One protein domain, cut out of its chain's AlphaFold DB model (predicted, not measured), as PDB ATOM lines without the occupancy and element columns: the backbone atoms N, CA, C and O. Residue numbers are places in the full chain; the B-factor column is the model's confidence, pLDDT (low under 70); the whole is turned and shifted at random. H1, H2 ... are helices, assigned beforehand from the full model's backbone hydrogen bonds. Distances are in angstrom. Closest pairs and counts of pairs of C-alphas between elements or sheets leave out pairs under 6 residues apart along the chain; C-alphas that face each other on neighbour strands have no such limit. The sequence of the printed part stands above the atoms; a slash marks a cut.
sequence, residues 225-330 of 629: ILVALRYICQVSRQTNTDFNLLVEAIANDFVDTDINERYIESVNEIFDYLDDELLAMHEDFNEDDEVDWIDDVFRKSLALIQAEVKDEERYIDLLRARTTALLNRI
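AT A GLANCE: This is residues 225 to 330 of the 629 residues of the protein "Helicase C-terminal domain-containing protein" of Clostridium sp. WB02_MRS01 (UniProt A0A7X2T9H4). One long helix, H7, runs through the middle, with H2 packed alongside it, H4 crossing it at about a right angle and H5 packed slantwise on it. H1 and H3 run opposite ways at a shallow tilt, with H1 crossing near the first part of H7, and the short H6 sits by the beginnings of H1 and H7. The printed part has 106 residues with seven named helices, H1 to H7 in order along the chain, and no named strand; the class is all helix. It is compact, with a radius of gyration of the C-alphas of 13.2 A and spans of 35 by 32 by 21 A.

IN THESE COORDINATES: H1 takes residues 225 to 238 and measures 20.0 A, from C-alpha 225 at (23.433, 11.326, 31.737) to C-alpha 238 at (39.221, 16.560, 42.759). H2 is residues 243 to 251, 12.3 A long. H3, residues 261 to 271, measures 15.1 A, and H4, residues 275 to 285, measures 15.2 A. H5 is residues 293 to 298, and H6 is residues 302 to 305. H7, residues 312 to 329, is the longest helix at 26.1 A and ends with C-alpha 329 at (31.252, -9.207, 35.037).

HOW THE PARTS SIT: H1 and H7 are the hubs, touching three helices each. H1 and H2 only just touch, with 3 pairs of C-alphas within 8 A, and only at the corner by their link, Ser 236 to Phe 243 at 7.0 A. H1 only just touches H3, also with 3 pairs; the closest C-alphas, of Ile 232 and Val 267, are 6.4 A apart, at a shallow tilt of 13 degrees, opposite ways. With residues 225 to 226 alone, H1 only just touches H6, again with 3 pairs; the closest C-alphas are those of Leu 226 and Ala 303, 4.7 A. H1 and H7 are close but not clearly touching, about perpendicular at 86 degrees, with the C-alphas of Leu 229 and Tyr 315 closest at 6.3 A. H7 touches H2 with residues 317 to 325 alone, at a shallow tilt of 27 degrees, the same way; the closest C-alphas, of Ala 251 and Ala 321, are 4.4 A apart. With residues 322 to 327 alone it touches H4, about perpendicular at 88 degrees, the closest C-alphas being those of Leu 278 and Thr 323, 6.3 A. With residues 316 to 320 alone it touches H5 at a steep tilt of 48 degrees, opposite ways, the closest C-alphas being those of Asp 295 and Ile 316, 6.5 A. H3 and H4 meet only through their link. Every O i to N i+4 pair is within hydrogen-bond range in H1, H2, H4, H5 and H7, and 6 of 7 are in H3; H6 is too short for such a pair.

THE WHOLE: The two C-alphas farthest apart are those of Gln 238 and Glu 287, 38.2 A. The printed part has no cut and no long link. The mean pLDDT of the printed part is 87.4, and residue 287 alone is under 70.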
ATOM      1  N   ILE A 225      22.182  12.040  32.051       92.50
ATOM      2  CA  ILE A 225      23.433  11.326  31.737       92.50
ATOM      3  C   ILE A 225      24.612  12.305  31.661       92.50
ATOM      4  O   ILE A 225      25.679  12.039  32.206       92.50
ATOM      5  N   LEU A 226      24.426  13.489  31.063       93.62
ATOM      6  CA  LEU A 226      25.488  14.504  31.033       93.62
ATOM      7  C   LEU A 226      25.838  15.013  32.438       93.62
ATOM      8  O   LEU A 226      27.001  15.308  32.703       93.62
ATOM      9  N   VAL A 227      24.853  15.147  33.333       92.31
ATOM     10  CA  VAL A 227      25.100  15.518  34.736       92.31
ATOM     11  C   VAL A 227      25.919  14.433  35.437       92.31
ATOM     12  O   VAL A 227      26.931  14.765  36.053       92.31
ATOM     13  N   ALA A 228      25.537  13.164  35.280       91.94
ATOM     14  CA  ALA A 228      26.245  12.011  35.833       91.94
ATOM     15  C   ALA A 228      27.703  11.934  35.342       91.94
ATOM     16  O   ALA A 228      28.638  11.938  36.142       91.94
ATOM     17  N   LEU A 229      27.919  11.984  34.026       92.69
ATOM     18  CA  LEU A 229      29.255  11.919  33.423       92.69
ATOM     19  C   LEU A 229      30.130  13.120  33.809       92.69
ATOM     20  O   LEU A 229      31.328  12.977  34.071       92.69
ATOM     21  N   ARG A 230      29.544  14.324  33.901       91.69
ATOM     22  CA  ARG A 230      30.247  15.507  34.421       91.69
ATOM     23  C   ARG A 230      30.672  15.322  35.861       91.69
ATOM     24  O   ARG A 230      31.782  15.730  36.189       91.69
ATOM     25  N   TYR A 231      29.812  14.741  36.692       89.00
ATOM     26  CA  TYR A 231      30.142  14.463  38.078       89.00
ATOM     27  C   TYR A 231      31.324  13.494  38.159       89.00
ATOM     28  O   TYR A 231      32.339  13.871  38.732       89.00
ATOM     29  N   ILE A 232      31.280  12.343  37.480       87.75
ATOM     30  CA  ILE A 232      32.390  11.366  37.458       87.75
ATOM     31  C   ILE A 232      33.723  12.043  37.076       87.75
ATOM     32  O   ILE A 232      34.715  11.956  37.810       87.75
ATOM     33  N   CYS A 233      33.726  12.818  35.985       87.12
ATOM     34  CA  CYS A 233      34.892  13.590  35.543       87.12
ATOM     35  C   CYS A 233      35.329  14.669  36.547       87.12
ATOM     36  O   CYS A 233      36.523  14.920  36.720       87.12
ATOM     37  N   GLN A 234      34.383  15.363  37.185       83.12
ATOM     38  CA  GLN A 234      34.682  16.386  38.184       83.12
ATOM     39  C   GLN A 234      35.344  15.764  39.407       83.12
ATOM     40  O   GLN A 234      36.317  16.327  39.911       83.12
ATOM     41  N   VAL A 235      34.847  14.620  39.869       73.00
ATOM     42  CA  VAL A 235      35.407  13.980  41.049       73.00
ATOM     43  C   VAL A 235      36.818  13.445  40.744       73.00
ATOM     44  O   VAL A 235      37.699  13.643  41.573       73.00
ATOM     45  N   SER A 236      37.113  12.913  39.541       79.00
ATOM     46  CA  SER A 236      38.502  12.515  39.188       79.00
ATOM     47  C   SER A 236      39.485  13.690  39.257       79.00
ATOM     48  O   SER A 236      40.619  13.545  39.719       79.00
ATOM     49  N   ARG A 237      39.042  14.891  38.860       80.38
ATOM     50  CA  ARG A 237      39.848  16.117  38.985       80.38
ATOM     51  C   ARG A 237      40.076  16.507  40.446       80.38
ATOM     52  O   ARG A 237      41.133  17.040  40.762       80.38
ATOM     53  N   GLN A 238      39.103  16.267  41.326       75.25
ATOM     54  CA  GLN A 238      39.221  16.560  42.759       75.25
ATOM     55  C   GLN A 238      40.171  15.594  43.472       75.25
ATOM     56  O   GLN A 238      40.902  16.016  44.365       75.25
ATOM     57  N   THR A 239      40.193  14.326  43.063       71.25
ATOM     58  CA  THR A 239      41.090  13.296  43.610       71.25
ATOM     59  C   THR A 239      42.465  13.269  42.940       71.25
ATOM     60  O   THR A 239      43.327  12.501  43.356       71.25
ATOM     61  N   ASN A 240      42.693  14.123  41.933       77.06
ATOM     62  CA  ASN A 240      43.907  14.157  41.112       77.06
ATOM     63  C   ASN A 240      44.224  12.795  40.457       77.06
ATOM     64  O   ASN A 240      45.387  12.434  40.275       77.06
ATOM     65  N   THR A 241      43.173  12.043  40.119       77.44
ATOM     66  CA  THR A 241      43.254  10.758  39.418       77.44
ATOM     67  C   THR A 241      43.372  11.021  37.922       77.44
ATOM     68  O   THR A 241      42.529  11.723  37.351       77.44
ATOM     69  N   ASP A 242      44.408  10.463  37.288       85.94
ATOM     70  CA  ASP A 242      44.564  10.524  35.833       85.94
ATOM     71  C   ASP A 242      43.336   9.924  35.134       85.94
ATOM     72  O   ASP A 242      42.786   8.914  35.570       85.94
ATOM     73  N   PHE A 243      42.879  10.566  34.058       84.44
ATOM     74  CA  PHE A 243      41.649  10.153  33.387       84.44
ATOM     75  C   PHE A 243      41.776   8.769  32.739       84.44
ATOM     76  O   PHE A 243      40.829   7.994  32.801       84.44
ATOM     77  N   ASN A 244      42.938   8.426  32.172       85.62
ATOM     78  CA  ASN A 244      43.128   7.109  31.567       85.62
ATOM     79  C   ASN A 244      43.165   6.022  32.643       85.62
ATOM     80  O   ASN A 244      42.552   4.975  32.463       85.62
ATOM     81  N   LEU A 245      43.799   6.308  33.788       84.44
ATOM     82  CA  LEU A 245      43.761   5.422  34.955       84.44
ATOM     83  C   LEU A 245      42.322   5.214  35.454       84.44
ATOM     84  O   LEU A 245      41.956   4.104  35.819       84.44
ATOM     85  N   LEU A 246      41.490   6.263  35.459       85.50
ATOM     86  CA  LEU A 246      40.077   6.142  35.823       85.50
ATOM     87  C   LEU A 246      39.310   5.248  34.837       85.50
ATOM     88  O   LEU A 246      38.535   4.402  35.270       85.50
ATOM     89  N   VAL A 247      39.504   5.437  33.531       86.62
ATOM     90  CA  VAL A 247      38.863   4.614  32.492       86.62
ATOM     91  C   VAL A 247      39.278   3.146  32.644       86.62
ATOM     92  O   VAL A 247      38.420   2.268  32.619       86.62
ATOM     93  N   GLU A 248      40.564   2.876  32.877       85.50
ATOM     94  CA  GLU A 248      41.083   1.527  33.139       85.50
ATOM     95  C   GLU A 248      40.503   0.927  34.427       85.50
ATOM     96  O   GLU A 248      40.064  -0.222  34.436       85.50
ATOM     97  N   ALA A 249      40.435   1.715  35.502       85.69
ATOM     98  CA  ALA A 249      39.819   1.308  36.758       85.69
ATOM     99  C   ALA A 249      38.341   0.942  36.569       85.69
ATOM    100  O   ALA A 249      37.918  -0.115  37.022       85.69
ATOM    101  N   ILE A 250      37.569   1.766  35.855       87.00
ATOM    102  CA  ILE A 250      36.157   1.493  35.554       87.00
ATOM    103  C   ILE A 250      36.018   0.217  34.722       87.00
ATOM    104  O   ILE A 250      35.175  -0.613  35.050       87.00
ATOM    105  N   ALA A 251      36.846   0.042  33.685       85.56
ATOM    106  CA  ALA A 251      36.824  -1.136  32.813       85.56
ATOM    107  C   ALA A 251      37.115  -2.448  33.563       85.56
ATOM    108  O   ALA A 251      36.620  -3.507  33.173       85.56
ATOM    109  N   ASN A 252      37.876  -2.365  34.658       83.88
ATOM    110  CA  ASN A 252      38.194  -3.476  35.552       83.88
ATOM    111  C   ASN A 252      37.292  -3.527  36.804       83.88
ATOM    112  O   ASN A 252      37.666  -4.155  37.790       83.88
ATOM    113  N   ASP A 253      36.134  -2.854  36.796       83.19
ATOM    114  CA  ASP A 253      35.176  -2.776  37.919       83.19
ATOM    115  C   ASP A 253      35.829  -2.371  39.258       83.19
ATOM    116  O   ASP A 253      35.491  -2.865  40.330       83.19
ATOM    117  N   PHE A 254      36.811  -1.471  39.177       83.81
ATOM    118  CA  PHE A 254      37.625  -0.959  40.278       83.81
ATOM    119  C   PHE A 254      38.416  -2.015  41.076       83.81
ATOM    120  O   PHE A 254      38.855  -1.737  42.197       83.81
ATOM    121  N   VAL A 255      38.666  -3.195  40.499       78.75
ATOM    122  CA  VAL A 255      39.505  -4.239  41.110       78.75
ATOM    123  C   VAL A 255      40.966  -3.778  41.213       78.75
ATOM    124  O   VAL A 255      41.531  -3.280  40.242       78.75
ATOM    125  N   ASP A 256      41.572  -3.960  42.393       74.69
ATOM    126  CA  ASP A 256      42.979  -3.642  42.697       74.69
ATOM    127  C   ASP A 256      43.406  -2.202  42.332       74.69
ATOM    128  O   ASP A 256      44.501  -1.967  41.819       74.69
ATOM    129  N   THR A 257      42.543  -1.214  42.605       76.50
ATOM    130  CA  THR A 257      42.831   0.201  42.308       76.50
ATOM    131  C   THR A 257      43.291   0.990  43.533       76.50
ATOM    132  O   THR A 257      42.790   0.803  44.640       76.50
ATOM    133  N   ASP A 258      44.188   1.956  43.320       75.56
ATOM    134  CA  ASP A 258      44.621   2.925  44.345       75.56
ATOM    135  C   ASP A 258      43.616   4.086  44.541       75.56
ATOM    136  O   ASP A 258      43.925   5.113  45.157       75.56
ATOM    137  N   ILE A 259      42.407   3.972  43.976       79.12
ATOM    138  CA  ILE A 259      41.367   4.998  44.066       79.12
ATOM    139  C   ILE A 259      40.685   4.910  45.438       79.12
ATOM    140  O   ILE A 259      40.475   3.839  45.996       79.12
ATOM    141  N   ASN A 260      40.337   6.065  46.011       81.81
ATOM    142  CA  ASN A 260      39.694   6.129  47.318       81.81
ATOM    143  C   ASN A 260      38.351   5.369  47.341       81.81
ATOM    144  O   ASN A 260      37.502   5.589  46.488       81.81
ATOM    145  N   GLU A 261      38.110   4.558  48.367       82.38
ATOM    146  CA  GLU A 261      36.894   3.738  48.479       82.38
ATOM    147  C   GLU A 261      35.593   4.563  48.450       82.38
ATOM    148  O   GLU A 261      34.681   4.244  47.696       82.38
ATOM    149  N   ARG A 262      35.541   5.717  49.134       80.62
ATOM    150  CA  ARG A 262      34.360   6.607  49.099       80.62
ATOM    151  C   ARG A 262      34.100   7.200  47.716       80.62
ATOM    152  O   ARG A 262      32.969   7.559  47.386       80.62
ATOM    153  N   TYR A 263      35.159   7.372  46.926       79.06
ATOM    154  CA  TYR A 263      35.031   7.798  45.536       79.06
ATOM    155  C   TYR A 263      34.375   6.698  44.708       79.06
ATOM    156  O   TYR A 263      33.436   6.977  43.966       79.06
ATOM    157  N   ILE A 264      34.857   5.463  44.860       83.19
ATOM    158  CA  ILE A 264      34.333   4.290  44.159       83.19
ATOM    159  C   ILE A 264      32.855   4.099  44.506       83.19
ATOM    160  O   ILE A 264      32.044   3.965  43.597       83.19
ATOM    161  N   GLU A 265      32.487   4.196  45.787       83.56
ATOM    162  CA  GLU A 265      31.089   4.169  46.243       83.56
ATOM    163  C   GLU A 265      30.241   5.230  45.526       83.56
ATOM    164  O   GLU A 265      29.240   4.897  44.900       83.56
ATOM    165  N   SER A 266      30.688   6.493  45.514       83.25
ATOM    166  CA  SER A 266      29.952   7.595  44.871       83.25
ATOM    167  C   SER A 266      29.772   7.406  43.359       83.25
ATOM    168  O   SER A 266      28.790   7.870  42.781       83.25
ATOM    169  N   VAL A 267      30.751   6.797  42.685       86.19
ATOM    170  CA  VAL A 267      30.681   6.520  41.244       86.19
ATOM    171  C   VAL A 267      29.793   5.307  40.969       86.19
ATOM    172  O   VAL A 267      28.995   5.348  40.035       86.19
ATOM    173  N   ASN A 268      29.871   4.267  41.798       86.06
ATOM    174  CA  ASN A 268      29.022   3.086  41.686       86.06
ATOM    175  C   ASN A 268      27.549   3.407  41.952       86.06
ATOM    176  O   ASN A 268      26.704   2.896  41.230       86.06
ATOM    177  N   GLU A 269      27.231   4.307  42.889       85.94
ATOM    178  CA  GLU A 269      25.860   4.814  43.075       85.94
ATOM    179  C   GLU A 269      25.299   5.450  41.794       85.94
ATOM    180  O   GLU A 269      24.117   5.323  41.494       85.94
ATOM    181  N   ILE A 270      26.143   6.126  41.007       88.62
ATOM    182  CA  ILE A 270      25.728   6.715  39.727       88.62
ATOM    183  C   ILE A 270      25.552   5.639  38.659       88.62
ATOM    184  O   ILE A 270      24.602   5.708  37.879       88.62
ATOM    185  N   PHE A 271      26.468   4.673  38.601       90.31
ATOM    186  CA  PHE A 271      26.384   3.569  37.653       90.31
ATOM    187  C   PHE A 271      25.206   2.637  37.931       90.31
ATOM    188  O   PHE A 271      24.634   2.121  36.980       90.31
ATOM    189  N   ASP A 272      24.749   2.514  39.176       88.00
ATOM    190  CA  ASP A 272      23.561   1.721  39.510       88.00
ATOM    191  C   ASP A 272      22.281   2.239  38.821       88.00
ATOM    192  O   ASP A 272      21.356   1.469  38.588       88.00
ATOM    193  N   TYR A 273      22.247   3.519  38.418       88.12
ATOM    194  CA  TYR A 273      21.171   4.101  37.596       88.12
ATOM    195  C   TYR A 273      21.336   3.896  36.079       88.12
ATOM    196  O   TYR A 273      20.480   4.344  35.316       88.12
ATOM    197  N   LEU A 274      22.471   3.356  35.623       91.19
ATOM    198  CA  LEU A 274      22.843   3.271  34.204       91.19
ATOM    199  C   LEU A 274      23.163   1.847  33.740       91.19
ATOM    200  O   LEU A 274      23.053   1.570  32.550       91.19
ATOM    201  N   ASP A 275      23.631   0.975  34.628       93.00
ATOM    202  CA  ASP A 275      24.241  -0.302  34.261       93.00
ATOM    203  C   ASP A 275      23.260  -1.271  33.592       93.00
ATOM    204  O   ASP A 275      23.617  -1.946  32.624       93.00
ATOM    205  N   ASP A 276      22.028  -1.342  34.086       90.00
ATOM    206  CA  ASP A 276      20.956  -2.157  33.516       90.00
ATOM    207  C   ASP A 276      20.560  -1.666  32.117       90.00
ATOM    208  O   ASP A 276      20.478  -2.469  31.188       90.00
ATOM    209  N   GLU A 277      20.425  -0.352  31.934       92.06
ATOM    210  CA  GLU A 277      20.154   0.273  30.633       92.06
ATOM    211  C   GLU A 277      21.311   0.079  29.642       92.06
ATOM    212  O   GLU A 277      21.089  -0.211  28.468       92.06
ATOM    213  N   LEU A 278      22.567   0.180  30.092       93.94
ATOM    214  CA  LEU A 278      23.732  -0.086  29.242       93.94
ATOM    215  C   LEU A 278      23.783  -1.547  28.783       93.94
ATOM    216  O   LEU A 278      24.142  -1.809  27.633       93.94
ATOM    217  N   LEU A 279      23.421  -2.491  29.655       92.94
ATOM    218  CA  LEU A 279      23.307  -3.902  29.293       92.94
ATOM    219  C   LEU A 279      22.136  -4.151  28.339       92.94
ATOM    220  O   LEU A 279      22.314  -4.866  27.355       92.94
ATOM    221  N   ALA A 280      20.973  -3.546  28.589       92.56
ATOM    222  CA  ALA A 280      19.810  -3.642  27.711       92.56
ATOM    223  C   ALA A 280      20.125  -3.119  26.304       92.56
ATOM    224  O   ALA A 280      19.915  -3.819  25.316       92.56
ATOM    225  N   MET A 281      20.730  -1.933  26.217       92.56
ATOM    226  CA  MET A 281      21.162  -1.355  24.947       92.56
ATOM    227  C   MET A 281      22.202  -2.227  24.240       92.56
ATOM    228  O   MET A 281      22.126  -2.385  23.024       92.56
ATOM    229  N   HIS A 282      23.156  -2.817  24.963       93.00
ATOM    230  CA  HIS A 282      24.123  -3.719  24.339       93.00
ATOM    231  C   HIS A 282      23.445  -4.938  23.702       93.00
ATOM    232  O   HIS A 282      23.774  -5.281  22.570       93.00
ATOM    233  N   GLU A 283      22.478  -5.550  24.390       90.25
ATOM    234  CA  GLU A 283      21.729  -6.701  23.871       90.25
ATOM    235  C   GLU A 283      20.834  -6.357  22.667       90.25
ATOM    236  O   GLU A 283      20.587  -7.230  21.833       90.25
ATOM    237  N   ASP A 284      20.365  -5.108  22.565       88.31
ATOM    238  CA  ASP A 284      19.521  -4.628  21.462       88.31
ATOM    239  C   ASP A 284      20.327  -4.164  20.237       88.31
ATOM    240  O   ASP A 284      19.898  -4.359  19.097       88.31
ATOM    241  N   PHE A 285      21.476  -3.514  20.450       86.38
ATOM    242  CA  PHE A 285      22.277  -2.918  19.375       86.38
ATOM    243  C   PHE A 285      23.417  -3.803  18.881       86.38
ATOM    244  O   PHE A 285      23.969  -3.508  17.818       86.38
ATOM    245  N   ASN A 286      23.785  -4.859  19.610       80.25
ATOM    246  CA  ASN A 286      24.848  -5.756  19.188       80.25
ATOM    247  C   ASN A 286      24.531  -7.235  19.452       80.25
ATOM    248  O   ASN A 286      23.906  -7.608  20.444       80.25
ATOM    249  N   GLU A 287      24.988  -8.098  18.549       68.25
ATOM    250  CA  GLU A 287      24.928  -9.548  18.747       68.25
ATOM    251  C   GLU A 287      26.199 -10.096  19.407       68.25
ATOM    252  O   GLU A 287      26.095 -11.082  20.150       68.25
ATOM    253  N   ASP A 288      27.331  -9.418  19.189       77.50
ATOM    254  CA  ASP A 288      28.668  -9.751  19.686       77.50
ATOM    255  C   ASP A 288      29.059  -8.887  20.901       77.50
ATOM    256  O   ASP A 288      28.486  -7.823  21.124       77.50
ATOM    257  N   ASP A 289      30.089  -9.291  21.658       75.44
ATOM    258  CA  ASP A 289      30.576  -8.571  22.856       75.44
ATOM    259  C   ASP A 289      31.355  -7.264  22.524       75.44
ATOM    260  O   ASP A 289      32.107  -6.734  23.345       75.44
ATOM    261  N   GLU A 290      31.192  -6.720  21.313       85.69
ATOM    262  CA  GLU A 290      31.773  -5.434  20.912       85.69
ATOM    263  C   GLU A 290      30.934  -4.250  21.435       85.69
ATOM    264  O   GLU A 290      29.708  -4.301  21.564       85.69
ATOM    265  N   VAL A 291      31.601  -3.135  21.732       90.12
ATOM    266  CA  VAL A 291      30.994  -1.953  22.377       90.12
ATOM    267  C   VAL A 291      30.962  -0.720  21.465       90.12
ATOM    268  O   VAL A 291      30.742   0.399  21.929       90.12
ATOM    269  N   ASP A 292      31.153  -0.910  20.158       89.44
ATOM    270  CA  ASP A 292      31.209   0.174  19.166       89.44
ATOM    271  C   ASP A 292      29.871   0.918  19.017       89.44
ATOM    272  O   ASP A 292      29.851   2.121  18.749       89.44
ATOM    273  N   TRP A 293      28.753   0.241  19.312       92.94
ATOM    274  CA  TRP A 293      27.404   0.817  19.305       92.94
ATOM    275  C   TRP A 293      27.263   2.053  20.212       92.94
ATOM    276  O   TRP A 293      26.442   2.932  19.937       92.94
ATOM    277  N   ILE A 294      28.073   2.153  21.275       94.19
ATOM    278  CA  ILE A 294      28.048   3.283  22.215       94.19
ATOM    279  C   ILE A 294      28.307   4.589  21.476       94.19
ATOM    280  O   ILE A 294      27.655   5.594  21.755       94.19
ATOM    281  N   ASP A 295      29.223   4.576  20.509       92.06
ATOM    282  CA  ASP A 295      29.571   5.780  19.769       92.06
ATOM    283  C   ASP A 295      28.394   6.252  18.903       92.06
ATOM    284  O   ASP A 295      27.954   7.405  18.980       92.06
ATOM    285  N   ASP A 296      27.804   5.322  18.151       89.56
ATOM    286  CA  ASP A 296      26.689   5.587  17.242       89.56
ATOM    287  C   ASP A 296      25.420   6.072  17.952       89.56
ATOM    288  O   ASP A 296      24.678   6.905  17.401       89.56
ATOM    289  N   VAL A 297      25.170   5.557  19.160       91.38
ATOM    290  CA  VAL A 297      24.003   5.888  19.985       91.38
ATOM    291  C   VAL A 297      24.239   7.182  20.761       91.38
ATOM    292  O   VAL A 297      23.469   8.143  20.631       91.38
ATOM    293  N   PHE A 298      25.311   7.259  21.555       93.19
ATOM    294  CA  PHE A 298      25.475   8.362  22.496       93.19
ATOM    295  C   PHE A 298      25.881   9.670  21.826       93.19
ATOM    296  O   PHE A 298      25.435  10.710  22.315       93.19
ATOM    297  N   ARG A 299      26.591   9.676  20.686       92.12
ATOM    298  CA  ARG A 299      26.878  10.934  19.957       92.12
ATOM    299  C   ARG A 299      25.618  11.660  19.485       92.12
ATOM    300  O   ARG A 299      25.620  12.882  19.361       92.12
ATOM    301  N   LYS A 300      24.527  10.927  19.253       91.00
ATOM    302  CA  LYS A 300      23.217  11.488  18.878       91.00
ATOM    303  C   LYS A 300      22.322  11.765  20.090       91.00
ATOM    304  O   LYS A 300      21.237  12.322  19.934       91.00
ATOM    305  N   SER A 301      22.754  11.387  21.293       92.31
ATOM    306  CA  SER A 301      21.994  11.611  22.520       92.31
ATOM    307  C   SER A 301      22.017  13.082  22.937       92.31
ATOM    308  O   SER A 301      22.971  13.823  22.680       92.31
ATOM    309  N   LEU A 302      20.994  13.501  23.688       93.06
ATOM    310  CA  LEU A 302      20.960  14.836  24.287       93.06
ATOM    311  C   LEU A 302      22.185  15.100  25.183       93.06
ATOM    312  O   LEU A 302      22.586  16.252  25.325       93.06
ATOM    313  N   ALA A 303      22.777  14.058  25.783       93.12
ATOM    314  CA  ALA A 303      23.949  14.204  26.638       93.12
ATOM    315  C   ALA A 303      25.146  14.776  25.872       93.12
ATOM    316  O   ALA A 303      25.731  15.763  26.313       93.12
ATOM    317  N   LEU A 304      25.461  14.199  24.712       92.75
ATOM    318  CA  LEU A 304      26.621  14.596  23.912       92.75
ATOM    319  C   LEU A 304      26.318  15.843  23.076       92.75
ATOM    320  O   LEU A 304      27.164  16.721  22.994       92.75
ATOM    321  N   ILE A 305      25.081  16.020  22.592       90.94
ATOM    322  CA  ILE A 305      24.652  17.274  21.936       90.94
ATOM    323  C   ILE A 305      24.845  18.494  22.862       90.94
ATOM    324  O   ILE A 305      25.089  19.608  22.398       90.94
ATOM    325  N   GLN A 306      24.703  18.303  24.178       91.88
ATOM    326  CA  GLN A 306      24.883  19.349  25.190       91.88
ATOM    327  C   GLN A 306      26.283  19.375  25.823       91.88
ATOM    328  O   GLN A 306      26.559  20.254  26.655       91.88
ATOM    329  N   ALA A 307      27.150  18.418  25.488       90.75
ATOM    330  CA  ALA A 307      28.520  18.374  25.969       90.75
ATOM    331  C   ALA A 307      29.357  19.499  25.339       90.75
ATOM    332  O   ALA A 307      29.012  20.076  24.309       90.75
ATOM    333  N   GLU A 308      30.465  19.853  25.989       86.25
ATOM    334  CA  GLU A 308      31.470  20.681  25.325       86.25
ATOM    335  C   GLU A 308      32.287  19.782  24.394       86.25
ATOM    336  O   GLU A 308      32.719  18.719  24.829       86.25
ATOM    337  N   VAL A 309      32.574  20.238  23.169       84.38
ATOM    338  CA  VAL A 309      33.292  19.456  22.135       84.38
ATOM    339  C   VAL A 309      34.573  18.792  22.662       84.38
ATOM    340  O   VAL A 309      34.924  17.687  22.273       84.38
ATOM    341  N   LYS A 310      35.276  19.445  23.595       84.00
ATOM    342  CA  LYS A 310      36.524  18.938  24.193       84.00
ATOM    343  C   LYS A 310      36.350  17.754  25.159       84.00
ATOM    344  O   LYS A 310      37.342  17.123  25.504       84.00
ATOM    345  N   ASP A 311      35.142  17.529  25.670       87.56
ATOM    346  CA  ASP A 311      34.833  16.496  26.663       87.56
ATOM    347  C   ASP A 311      33.981  15.354  26.064       87.56
ATOM    348  O   ASP A 311      33.776  14.355  26.746       87.56
ATOM    349  N   GLU A 312      33.534  15.456  24.802       88.81
ATOM    350  CA  GLU A 312      32.737  14.420  24.116       88.81
ATOM    351  C   GLU A 312      33.426  13.048  24.126       88.81
ATOM    352  O   GLU A 312      32.837  12.080  24.600       88.81
ATOM    353  N   GLU A 313      34.690  12.974  23.692       91.94
ATOM    354  CA  GLU A 313      35.444  11.707  23.668       91.94
ATOM    355  C   GLU A 313      35.594  11.098  25.062       91.94
ATOM    356  O   GLU A 313      35.390   9.904  25.245       91.94
ATOM    357  N   ARG A 314      35.838  11.927  26.084       91.25
ATOM    358  CA  ARG A 314      35.945  11.448  27.471       91.25
ATOM    359  C   ARG A 314      34.662  10.771  27.935       91.25
ATOM    360  O   ARG A 314      34.699   9.771  28.637       91.25
ATOM    361  N   TYR A 315      33.518  11.342  27.583       93.75
ATOM    362  CA  TYR A 315      32.225  10.788  27.959       93.75
ATOM    363  C   TYR A 315      31.944   9.461  27.256       93.75
ATOM    364  O   TYR A 315      31.466   8.535  27.908       93.75
ATOM    365  N   ILE A 316      32.295   9.348  25.973       94.31
ATOM    366  CA  ILE A 316      32.208   8.084  25.233       94.31
ATOM    367  C   ILE A 316      33.145   7.031  25.837       94.31
ATOM    368  O   ILE A 316      32.714   5.904  26.065       94.31
ATOM    369  N   ASP A 317      34.384   7.393  26.171       93.44
ATOM    370  CA  ASP A 317      35.361   6.466  26.754       93.44
ATOM    371  C   ASP A 317      34.917   5.924  28.119       93.44
ATOM    372  O   ASP A 317      35.085   4.735  28.389       93.44
ATOM    373  N   LEU A 318      34.297   6.759  28.965       93.81
ATOM    374  CA  LEU A 318      33.732   6.317  30.247       93.81
ATOM    375  C   LEU A 318      32.592   5.312  30.059       93.81
ATOM    376  O   LEU A 318      32.560   4.293  30.748       93.81
ATOM    377  N   LEU A 319      31.666   5.596  29.138       94.94
ATOM    378  CA  LEU A 319      30.552   4.695  28.836       94.94
ATOM    379  C   LEU A 319      31.074   3.372  28.274       94.94
ATOM    380  O   LEU A 319      30.662   2.314  28.738       94.94
ATOM    381  N   ARG A 320      32.046   3.429  27.355       95.00
ATOM    382  CA  ARG A 320      32.698   2.245  26.786       95.00
ATOM    383  C   ARG A 320      33.350   1.388  27.859       95.00
ATOM    384  O   ARG A 320      33.060   0.200  27.939       95.00
ATOM    385  N   ALA A 321      34.171   1.997  28.711       93.56
ATOM    386  CA  ALA A 321      34.811   1.295  29.815       93.56
ATOM    387  C   ALA A 321      33.787   0.648  30.748       93.56
ATOM    388  O   ALA A 321      33.947  -0.521  31.097       93.56
ATOM    389  N   ARG A 322      32.714   1.364  31.114       94.69
ATOM    390  CA  ARG A 322      31.695   0.794  31.998       94.69
ATOM    391  C   ARG A 322      30.980  -0.382  31.345       94.69
ATOM    392  O   ARG A 322      30.895  -1.435  31.967       94.69
ATOM    393  N   THR A 323      30.532  -0.256  30.097       94.50
ATOM    394  CA  THR A 323      29.885  -1.365  29.384       94.50
ATOM    395  C   THR A 323      30.814  -2.573  29.270       94.50
ATOM    396  O   THR A 323      30.387  -3.686  29.560       94.50
ATOM    397  N   THR A 324      32.097  -2.380  28.946       93.25
ATOM    398  CA  THR A 324      33.079  -3.476  28.929       93.25
ATOM    399  C   THR A 324      33.198  -4.165  30.291       93.25
ATOM    400  O   THR A 324      33.197  -5.395  30.353       93.25
ATOM    401  N   ALA A 325      33.237  -3.404  31.388       92.56
ATOM    402  CA  ALA A 325      33.265  -3.970  32.736       92.56
ATOM    403  C   ALA A 325      32.028  -4.831  33.027       92.56
ATOM    404  O   ALA A 325      32.147  -5.928  33.573       92.56
ATOM    405  N   LEU A 326      30.843  -4.368  32.617       93.25
ATOM    406  CA  LEU A 326      29.585  -5.094  32.800       93.25
ATOM    407  C   LEU A 326      29.556  -6.415  32.021       93.25
ATOM    408  O   LEU A 326      29.133  -7.434  32.570       93.25
ATOM    409  N   LEU A 327      30.059  -6.427  30.783       92.38
ATOM    410  CA  LEU A 327      30.153  -7.645  29.969       92.38
ATOM    411  C   LEU A 327      31.157  -8.647  30.542       92.38
ATOM    412  O   LEU A 327      30.867  -9.841  30.593       92.38
ATOM    413  N   ASN A 328      32.290  -8.170  31.063       91.25
ATOM    414  CA  ASN A 328      33.259  -9.019  31.759       91.25
ATOM    415  C   ASN A 328      32.681  -9.604  33.054       91.25
ATOM    416  O   ASN A 328      32.922 -10.765  33.385       91.25
ATOM    417  N   ARG A 329      31.902  -8.803  33.788       89.19
ATOM    418  CA  ARG A 329      31.252  -9.207  35.037       89.19
ATOM    419  C   ARG A 329      30.121 -10.209  34.804       89.19
ATOM    420  O   ARG A 329      29.913 -11.085  35.643       89.19
ATOM    421  N   ILE A 330      29.392 -10.089  33.693       91.50
ATOM    422  CA  ILE A 330      28.261 -10.957  33.335       91.50
ATOM    423  C   ILE A 330      28.439 -11.455  31.886       91.50
ATOM    424  O   ILE A 330      27.745 -11.010  30.965       91.50
TER     425      ILE A 330